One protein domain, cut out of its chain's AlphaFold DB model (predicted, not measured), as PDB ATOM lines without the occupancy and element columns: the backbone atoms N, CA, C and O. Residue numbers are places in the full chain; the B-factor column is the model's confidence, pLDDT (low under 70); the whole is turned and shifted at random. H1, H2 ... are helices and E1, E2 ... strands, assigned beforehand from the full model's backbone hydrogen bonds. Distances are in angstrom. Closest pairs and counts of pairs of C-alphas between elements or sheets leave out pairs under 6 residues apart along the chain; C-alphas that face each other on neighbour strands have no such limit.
ATOM      1  N   VAL A   3     252.176 246.898 259.764       82.44
ATOM      2  CA  VAL A   3     252.892 248.142 259.490       82.44
ATOM      3  C   VAL A   3     252.405 248.650 258.141       82.44
ATOM      4  O   VAL A   3     252.592 247.981 257.122       82.44
ATOM      5  N   GLU A   4     251.760 249.813 258.129       84.19
ATOM      6  CA  GLU A   4     251.246 250.449 256.916       84.19
ATOM      7  C   GLU A   4     252.020 251.733 256.611       84.19
ATOM      8  O   GLU A   4     252.156 252.609 257.460       84.19
ATOM      9  N   ILE A   5     252.514 251.848 255.378       81.31
ATOM     10  CA  ILE A   5     253.121 253.067 254.842       81.31
ATOM     11  C   ILE A   5     252.066 253.762 254.002       81.31
ATOM     12  O   ILE A   5     251.806 253.367 252.857       81.31
ATOM     13  N   LEU A   6     251.441 254.778 254.587       79.50
ATOM     14  CA  LEU A   6     250.271 255.445 254.026       79.50
ATOM     15  C   LEU A   6     250.587 256.095 252.673       79.50
ATOM     16  O   LEU A   6     249.826 255.930 251.718       79.50
ATOM     17  N   GLU A   7     251.751 256.737 252.545       76.81
ATOM     18  CA  GLU A   7     252.179 257.432 251.326       76.81
ATOM     19  C   GLU A   7     252.391 256.469 250.156       76.81
ATOM     20  O   GLU A   7     252.186 256.827 248.997       76.81
ATOM     21  N   LYS A   8     252.800 255.230 250.453       77.81
ATOM     22  CA  LYS A   8     253.097 254.199 249.449       77.81
ATOM     23  C   LYS A   8     251.983 253.166 249.294       77.81
ATOM     24  O   LYS A   8     252.100 252.300 248.429       77.81
ATOM     25  N   ARG A   9     250.923 253.236 250.113       82.38
ATOM     26  CA  ARG A   9     249.879 252.198 250.243       82.38
ATOM     27  C   ARG A   9     250.471 250.793 250.402       82.38
ATOM     28  O   ARG A   9     249.990 249.832 249.800       82.38
ATOM     29  N   GLN A  10     251.550 250.680 251.172       84.19
ATOM     30  CA  GLN A  10     252.234 249.410 251.417       84.19
ATOM     31  C   GLN A  10     251.862 248.885 252.791       84.19
ATOM     32  O   GLN A  10     251.849 249.640 253.755       84.19
ATOM     33  N   ARG A  11     251.575 247.586 252.875       85.88
ATOM     34  CA  ARG A  11     251.256 246.902 254.129       85.88
ATOM     35  C   ARG A  11     252.212 245.752 254.346       85.88
ATOM     36  O   ARG A  11     252.453 244.953 253.440       85.88
ATOM     37  N   HIS A  12     252.721 245.664 255.561       86.31
ATOM     38  CA  HIS A  12     253.668 244.654 255.979       86.31
ATOM     39  C   HIS A  12     253.173 243.994 257.260       86.31
ATOM     40  O   HIS A  12     252.905 244.662 258.254       86.31
ATOM     41  N   ALA A  13     253.065 242.670 257.239       86.88
ATOM     42  CA  ALA A  13     252.722 241.892 258.419       86.88
ATOM     43  C   ALA A  13     253.992 241.356 259.087       86.88
ATOM     44  O   ALA A  13     254.938 240.936 258.410       86.88
ATOM     45  N   ALA A  14     254.014 241.355 260.413       87.56
ATOM     46  CA  ALA A  14     255.029 240.675 261.206       87.56
ATOM     47  C   ALA A  14     254.477 240.311 262.585       87.56
ATOM     48  O   ALA A  14     253.634 241.018 263.151       87.56
ATOM     49  N   GLU A  15     254.962 239.210 263.143       83.81
ATOM     50  CA  GLU A  15     254.802 238.954 264.573       83.81
ATOM     51  C   GLU A  15     255.640 239.972 265.350       83.81
ATOM     52  O   GLU A  15     256.707 240.378 264.888       83.81
ATOM     53  N   PHE A  16     255.144 240.428 266.502       80.50
ATOM     54  CA  PHE A  16     255.813 241.493 267.258       80.50
ATOM     55  C   PHE A  16     257.227 241.079 267.685       80.50
ATOM     56  O   PHE A  16     258.176 241.830 267.500       80.50
ATOM     57  N   GLU A  17     257.383 239.828 268.112       85.88
ATOM     58  CA  GLU A  17     258.663 239.198 268.470       85.88
ATOM     59  C   GLU A  17     259.646 239.087 267.289       85.88
ATOM     60  O   GLU A  17     260.824 238.763 267.446       85.88
ATOM     61  N   HIS A  18     259.157 239.319 266.072       86.44
ATOM     62  CA  HIS A  18     259.918 239.235 264.833       86.44
ATOM     63  C   HIS A  18     260.084 240.590 264.142       86.44
ATOM     64  O   HIS A  18     260.611 240.631 263.025       86.44
ATOM     65  N   LEU A  19     259.674 241.679 264.797       87.62
ATOM     66  CA  LEU A  19     259.996 243.050 264.422       87.62
ATOM     67  C   LEU A  19     261.255 243.503 265.155       87.62
ATOM     68  O   LEU A  19     261.381 243.337 266.365       87.62
ATOM     69  N   LYS A  20     262.194 244.100 264.424       86.31
ATOM     70  CA  LYS A  20     263.365 244.743 265.026       86.31
ATOM     71  C   LYS A  20     263.878 245.887 264.168       86.31
ATOM     72  O   LYS A  20     263.733 245.873 262.944       86.31
ATOM     73  N   PHE A  21     264.532 246.842 264.815       85.75
ATOM     74  CA  PHE A  21     265.295 247.876 264.133       85.75
ATOM     75  C   PHE A  21     266.734 247.395 263.937       85.75
ATOM     76  O   PHE A  21     267.385 246.934 264.872       85.75
ATOM     77  N   GLU A  22     267.233 247.474 262.708       86.88
ATOM     78  CA  GLU A  22     268.617 247.161 262.362       86.88
ATOM     79  C   GLU A  22     269.295 248.388 261.767       86.88
ATOM     80  O   GLU A  22     268.830 248.964 260.780       86.88
ATOM     81  N   ARG A  23     270.439 248.770 262.335       81.38
ATOM     82  CA  ARG A  23     271.260 249.858 261.807       81.38
ATOM     83  C   ARG A  23     272.281 249.304 260.818       81.38
ATOM     84  O   ARG A  23     273.146 248.508 261.171       81.38
ATOM     85  N   SER A  24     272.187 249.735 259.564       81.06
ATOM     86  CA  SER A  24     273.111 249.382 258.487       81.06
ATOM     87  C   SER A  24     273.864 250.639 258.047       81.06
ATOM     88  O   SER A  24     273.388 251.439 257.239       81.06
ATOM     89  N   GLY A  25     275.039 250.854 258.643       82.12
ATOM     90  CA  GLY A  25     275.836 252.063 258.432       82.12
ATOM     91  C   GLY A  25     275.121 253.317 258.941       82.12
ATOM     92  O   GLY A  25     274.939 253.489 260.146       82.12
ATOM     93  N   ARG A  26     274.731 254.203 258.018       76.62
ATOM     94  CA  ARG A  26     274.010 255.450 258.328       76.62
ATOM     95  C   ARG A  26     272.489 255.329 258.249       76.62
ATOM     96  O   ARG A  26     271.843 256.341 258.444       76.62
ATOM     97  N   VAL A  27     271.941 254.155 257.937       80.31
ATOM     98  CA  VAL A  27     270.497 253.964 257.731       80.31
ATOM     99  C   VAL A  27     269.963 252.967 258.748       80.31
ATOM    100  O   VAL A  27     270.471 251.846 258.838       80.31
ATOM    101  N   THR A  28     268.916 253.346 259.474       84.69
ATOM    102  CA  THR A  28     268.141 252.423 260.312       84.69
ATOM    103  C   THR A  28     267.022 251.808 259.482       84.69
ATOM    104  O   THR A  28     266.382 252.478 258.672       84.69
ATOM    105  N   LYS A  29     266.799 250.506 259.639       89.00
ATOM    106  CA  LYS A  29     265.758 249.758 258.937       89.00
ATOM    107  C   LYS A  29     264.850 249.079 259.945       89.00
ATOM    108  O   LYS A  29     265.347 248.444 260.868       89.00
ATOM    109  N   LEU A  30     263.544 249.130 259.722       87.31
ATOM    110  CA  LEU A  30     262.606 248.219 260.364       87.31
ATOM    111  C   LEU A  30     262.579 246.920 259.562       87.31
ATOM    112  O   LEU A  30     262.294 246.929 258.364       87.31
ATOM    113  N   VAL A  31     262.898 245.804 260.203       90.56
ATOM    114  CA  VAL A  31     262.857 244.488 259.569       90.56
ATOM    115  C   VAL A  31     261.830 243.615 260.264       90.56
ATOM    116  O   VAL A  31     261.713 243.620 261.489       90.56
ATOM    117  N   GLY A  32     261.082 242.865 259.462       91.00
ATOM    118  CA  GLY A  32     260.018 241.998 259.937       91.00
ATOM    119  C   GLY A  32     260.042 240.644 259.250       91.00
ATOM    120  O   GLY A  32     260.458 240.506 258.091       91.00
ATOM    121  N   LYS A  33     259.592 239.626 259.982       89.56
ATOM    122  CA  LYS A  33     259.410 238.268 259.471       89.56
ATOM    123  C   LYS A  33     257.986 237.805 259.763       89.56
ATOM    124  O   LYS A  33     257.477 238.024 260.859       89.56
ATOM    125  N   HIS A  34     257.354 237.162 258.790       87.69
ATOM    126  CA  HIS A  34     256.105 236.430 258.998       87.69
ATOM    127  C   HIS A  34     256.036 235.222 258.070       87.69
ATOM    128  O   HIS A  34     256.817 235.111 257.127       87.69
ATOM    129  N   THR A  35     255.076 234.337 258.309       85.31
ATOM    130  CA  THR A  35     254.767 233.245 257.385       85.31
ATOM    131  C   THR A  35     253.523 233.609 256.584       85.31
ATOM    132  O   THR A  35     252.464 233.841 257.157       85.31
ATOM    133  N   SER A  36     253.638 233.652 255.259       81.31
ATOM    134  CA  SER A  36     252.505 233.839 254.350       81.31
ATOM    135  C   SER A  36     252.356 232.602 253.478       81.31
ATOM    136  O   SER A  36     253.315 232.182 252.828       81.31
ATOM    137  N   ASN A  37     251.172 231.984 253.479       84.12
ATOM    138  CA  ASN A  37     250.878 230.779 252.692       84.12
ATOM    139  C   ASN A  37     251.919 229.652 252.882       84.12
ATOM    140  O   ASN A  37     252.332 229.002 251.921       84.12
ATOM    141  N   GLY A  38     252.391 229.463 254.120       84.31
ATOM    142  CA  GLY A  38     253.401 228.456 254.470       84.31
ATOM    143  C   GLY A  38     254.841 228.800 254.068       84.31
ATOM    144  O   GLY A  38     255.725 227.963 254.232       84.31
ATOM    145  N   LYS A  39     255.105 230.008 253.553       85.38
ATOM    146  CA  LYS A  39     256.452 230.475 253.194       85.38
ATOM    147  C   LYS A  39     256.904 231.615 254.108       85.38
ATOM    148  O   LYS A  39     256.119 232.536 254.343       85.38
ATOM    149  N   PRO A  40     258.157 231.602 254.590       84.75
ATOM    150  CA  PRO A  40     258.701 232.720 255.342       84.75
ATOM    151  C   PRO A  40     258.880 233.923 254.413       84.75
ATOM    152  O   PRO A  40     259.537 233.848 253.374       84.75
ATOM    153  N   VAL A  41     258.278 235.038 254.796       87.81
ATOM    154  CA  VAL A  41     258.392 236.333 254.140       87.81
ATOM    155  C   VAL A  41     259.210 237.240 255.042       87.81
ATOM    156  O   VAL A  41     258.881 237.460 256.209       87.81
ATOM    157  N   HIS A  42     260.283 237.778 254.475       90.12
ATOM    158  CA  HIS A  42     261.155 238.741 255.124       90.12
ATOM    159  C   HIS A  42     261.033 240.069 254.394       90.12
ATOM    160  O   HIS A  42     261.206 240.123 253.176       90.12
ATOM    161  N   TRP A  43     260.751 241.134 255.130       89.31
ATOM    162  CA  TRP A  43     260.706 242.480 254.578       89.31
ATOM    163  C   TRP A  43     261.612 243.403 255.382       89.31
ATOM    164  O   TRP A  43     261.878 243.184 256.565       89.31
ATOM    165  N   GLN A  44     262.129 244.416 254.697       89.69
ATOM    166  CA  GLN A  44     262.979 245.443 255.279       89.69
ATOM    167  C   GLN A  44     262.489 246.790 254.781       89.69
ATOM    168  O   GLN A  44     262.275 246.967 253.580       89.69
ATOM    169  N   LEU A  45     262.353 247.729 255.700       86.00
ATOM    170  CA  LEU A  45     261.899 249.070 255.420       86.00
ATOM    171  C   LEU A  45     262.947 250.066 255.919       86.00
ATOM    172  O   LEU A  45     263.137 250.176 257.129       86.00
ATOM    173  N   PRO A  46     263.671 250.758 255.024       84.94
ATOM    174  CA  PRO A  46     264.565 251.827 255.437       84.94
ATOM    175  C   PRO A  46     263.744 252.991 255.989       84.94
ATOM    176  O   PRO A  46     262.821 253.464 255.325       84.94
ATOM    177  N   LEU A  47     264.094 253.434 257.190       81.31
ATOM    178  CA  LEU A  47     263.566 254.653 257.788       81.31
ATOM    179  C   LEU A  47     264.351 255.847 257.244       81.31
ATOM    180  O   LEU A  47     265.549 255.726 256.956       81.31
ATOM    181  N   ALA A  48     263.693 256.999 257.101       79.44
ATOM    182  CA  ALA A  48     264.433 258.238 256.912       79.44
ATOM    183  C   ALA A  48     265.283 258.504 258.163       79.44
ATOM    184  O   ALA A  48     264.941 258.071 259.262       79.44
ATOM    185  N   ASN A  49     266.418 259.184 258.004       71.38
ATOM    186  CA  ASN A  49     267.321 259.422 259.135       71.38
ATOM    187  C   ASN A  49     266.674 260.230 260.258       71.38
ATOM    188  O   ASN A  49     267.000 259.998 261.419       71.38
ATOM    189  N   ASP A  50     265.778 261.148 259.906       76.06
ATOM    190  CA  ASP A  50     265.072 261.968 260.881       76.06
ATOM    191  C   ASP A  50     264.059 261.113 261.658       76.06
ATOM    192  O   ASP A  50     264.138 261.071 262.882       76.06
ATOM    193  N   ASP A  51     263.237 260.312 260.968       75.69
ATOM    194  CA  ASP A  51     262.299 259.365 261.600       75.69
ATOM    195  C   ASP A  51     263.022 258.337 262.488       75.69
ATOM    196  O   ASP A  51     262.563 257.984 263.570       75.69
ATOM    197  N   ALA A  52     264.181 257.842 262.038       75.44
ATOM    198  CA  ALA A  52     264.986 256.894 262.799       75.44
ATOM    199  C   ALA A  52     265.509 257.499 264.106       75.44
ATOM    200  O   ALA A  52     265.606 256.790 265.105       75.44
ATOM    201  N   LYS A  53     265.861 258.787 264.081       77.75
ATOM    202  CA  LYS A  53     266.357 259.522 265.242       77.75
ATOM    203  C   LYS A  53     265.224 259.898 266.195       77.75
ATOM    204  O   LYS A  53     265.395 259.799 267.401       77.75
ATOM    205  N   GLU A  54     264.077 260.304 265.664       81.75
ATOM    206  CA  GLU A  54     262.879 260.551 266.470       81.75
ATOM    207  C   GLU A  54     262.448 259.279 267.205       81.75
ATOM    208  O   GLU A  54     262.199 259.306 268.406       81.75
ATOM    209  N   LEU A  55     262.454 258.143 266.512       79.81
ATOM    210  CA  LEU A  55     262.151 256.859 267.121       79.81
ATOM    211  C   LEU A  55     263.178 256.452 268.192       79.81
ATOM    212  O   LEU A  55     262.791 255.914 269.225       79.81
ATOM    213  N   GLU A  56     264.471 256.688 267.951       80.12
ATOM    214  CA  GLU A  56     265.535 256.452 268.937       80.12
ATOM    215  C   GLU A  56     265.272 257.258 270.218       80.12
ATOM    216  O   GLU A  56     265.251 256.675 271.301       80.12
ATOM    217  N   ASN A  57     264.935 258.545 270.083       84.00
ATOM    218  CA  ASN A  57     264.578 259.394 271.219       84.00
ATOM    219  C   ASN A  57     263.341 258.870 271.970       84.00
ATOM    220  O   ASN A  57     263.366 258.791 273.191       84.00
ATOM    221  N   LEU A  58     262.279 258.461 271.264       86.50
ATOM    222  CA  LEU A  58     261.063 257.928 271.899       86.50
ATOM    223  C   LEU A  58     261.337 256.648 272.703       86.50
ATOM    224  O   LEU A  58     260.724 256.420 273.745       86.50
ATOM    225  N   ILE A  59     262.247 255.796 272.219       85.19
ATOM    226  CA  ILE A  59     262.666 254.583 272.932       85.19
ATOM    227  C   ILE A  59     263.472 254.942 274.185       85.19
ATOM    228  O   ILE A  59     263.274 254.314 275.229       85.19
ATOM    229  N   GLU A  60     264.370 255.925 274.095       86.19
ATOM    230  CA  GLU A  60     265.137 256.419 275.245       86.19
ATOM    231  C   GLU A  60     264.217 257.028 276.307       86.19
ATOM    232  O   GLU A  60     264.284 256.616 277.464       86.19
ATOM    233  N   GLU A  61     263.293 257.908 275.910       90.56
ATOM    234  CA  GLU A  61     262.308 258.532 276.804       90.56
ATOM    235  C   GLU A  61     261.455 257.478 277.525       90.56
ATOM    236  O   GLU A  61     261.362 257.481 278.751       90.56
ATOM    237  N   ALA A  62     260.900 256.506 276.792       89.81
ATOM    238  CA  ALA A  62     260.104 255.435 277.390       89.81
ATOM    239  C   ALA A  62     260.914 254.552 278.361       89.81
ATOM    240  O   ALA A  62     260.366 254.010 279.323       89.81
ATOM    241  N   SER A  63     262.215 254.387 278.112       87.88
ATOM    242  CA  SER A  63     263.102 253.619 278.991       87.88
ATOM    243  C   SER A  63     263.431 254.388 280.271       87.88
ATOM    244  O   SER A  63     263.430 253.792 281.347       87.88
ATOM    245  N   GLU A  64     263.664 255.698 280.170       90.94
ATOM    246  CA  GLU A  64     263.877 256.577 281.324       90.94
ATOM    247  C   GLU A  64     262.621 256.641 282.207       90.94
ATOM    248  O   GLU A  64     262.711 256.472 283.423       90.94
ATOM    249  N   GLU A  65     261.433 256.776 281.607       91.44
ATOM    250  CA  GLU A  65     260.161 256.722 282.338       91.44
ATOM    251  C   GLU A  65     259.970 255.390 283.076       91.44
ATOM    252  O   GLU A  65     259.536 255.372 284.232       91.44
ATOM    253  N   LEU A  66     260.326 254.267 282.441       87.00
ATOM    254  CA  LEU A  66     260.278 252.952 283.074       87.00
ATOM    255  C   LEU A  66     261.258 252.854 284.251       87.00
ATOM    256  O   LEU A  66     260.900 252.317 285.299       87.00
ATOM    257  N   GLU A  67     262.482 253.362 284.099       89.88
ATOM    258  CA  GLU A  67     263.489 253.365 285.163       89.88
ATOM    259  C   GLU A  67     263.030 254.191 286.369       89.88
ATOM    260  O   GLU A  67     263.135 253.724 287.506       89.88
ATOM    261  N   ILE A  68     262.451 255.371 286.129       89.19
ATOM    262  CA  ILE A  68     261.846 256.207 287.174       89.19
ATOM    263  C   ILE A  68     260.756 255.424 287.910       89.19
ATOM    264  O   ILE A  68     260.785 255.343 289.138       89.19
ATOM    265  N   LEU A  69     259.839 254.793 287.170       91.06
ATOM    266  CA  LEU A  69     258.744 254.016 287.749       91.06
ATOM    267  C   LEU A  69     259.253 252.868 288.637       91.06
ATOM    268  O   LEU A  69     258.688 252.608 289.697       91.06
ATOM    269  N   MET A  70     260.321 252.182 288.220       91.19
ATOM    270  CA  MET A  70     260.931 251.095 288.995       91.19
ATOM    271  C   MET A  70     261.707 251.586 290.220       91.19
ATOM    272  O   MET A  70     261.877 250.821 291.165       91.19
ATOM    273  N   ARG A  71     262.201 252.829 290.214       84.00
ATOM    274  CA  ARG A  71     262.939 253.410 291.344       84.00
ATOM    275  C   ARG A  71     262.027 253.803 292.508       84.00
ATOM    276  O   ARG A  71     262.483 253.823 293.649       84.00
ATOM    277  N   ASP A  72     260.776 254.142 292.217       78.31
ATOM    278  CA  ASP A  72     259.783 254.584 293.203       78.31
ATOM    279  C   ASP A  72     258.991 253.415 293.839       78.31
ATOM    280  O   ASP A  72     258.066 253.649 294.623       78.31
ATOM    281  N   LEU A  73     259.359 252.167 293.516       63.09
ATOM    282  CA  LEU A  73     258.780 250.917 294.026       63.09
ATOM    283  C   LEU A  73     259.655 250.291 295.127       63.09
ATOM    284  O   LEU A  73     259.073 249.839 296.141       63.09
TER     285      LEU A  73
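What this domain is: This is residues 3 to 73 of the 73 residues of an uncharacterized protein of Grimontia hollisae CIP 101886 (UniProt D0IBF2). A strongly twisted sheet of three antiparallel strands, E3, E4 and E5, and one long helix, H1, meet near their ends as a V; H1 comes near the sheet with its residues 49 to 56, and residues 57 to 73 stick out free. A small two-stranded hairpin, E1 and E2, packs loosely on the sheet through E2, near E4. The 71 printed residues hold five named strands and then one named helix, in the order E1 E2 E3 E4 E5 H1; the larger sheet runs E3 - E4 - E5, and the class is mixed, helices and strands. The whole is loose, with a radius of gyration of the C-alphas of 15.3 A, and elongated, spanning 48 by 28 by 25 A.

How they stand to each other: Start at E1, residues 3 to 5, and go on to E2, residues 10 to 13; they form an antiparallel hairpin, with N 3 and O 12 2.8 A apart, within hydrogen-bond range. Next come E3, residues 19 to 24, E4, residues 27 to 36, and E5, residues 39 to 46, a meander, each strand the antiparallel neighbour of the one before. Between E3 and E4 look for N 22 and O 29 at 2.8 A; between E4 and E5 look for N 30 and O 45 at 2.8 A. E3 and E5 are the edge strands. The closest C-alphas of E2 and E4 are those of Ala 13 and His 34, 6.5 A apart, while E2 and E3 are apart. Last comes H1, residues 49 to 71, on one face of this sheet in two layers, a helix layer and a sheet layer. It lies over E3 and E4 at a height over the sheet of 13.6 A, and runs across the strands, at 67 degrees to E4 on the local plane. The closest C-alphas of E4 and H1 are those of Thr 28 and Ala 52, 6.0 A apart. In H1 every O i to N i+4 pair is within hydrogen-bond range.

Where its parts are: Find C-alpha 3 at (252.892, 248.142, 259.490), where E1 begins. E4 starts at C-alpha 27, (270.497, 253.964, 257.731), and is 27.2 A long from first to last C-alpha; E5 is 23.0 A and E3 15.7 A. H1 runs 33.1 A, ending at C-alpha 71, (262.939, 253.410, 291.344).

The domain as a whole: The two C-alphas farthest apart are those of Asn 37 and Asp 72, at 47.8 A. Without the free residues 57 to 73, the body spans 35 by 23 by 16 A. The printed part has no cut, and the five links between its named elements are tight. The mean pLDDT of the printed part is 84.2; look at residue 73, the chain's last, for the one value under 70.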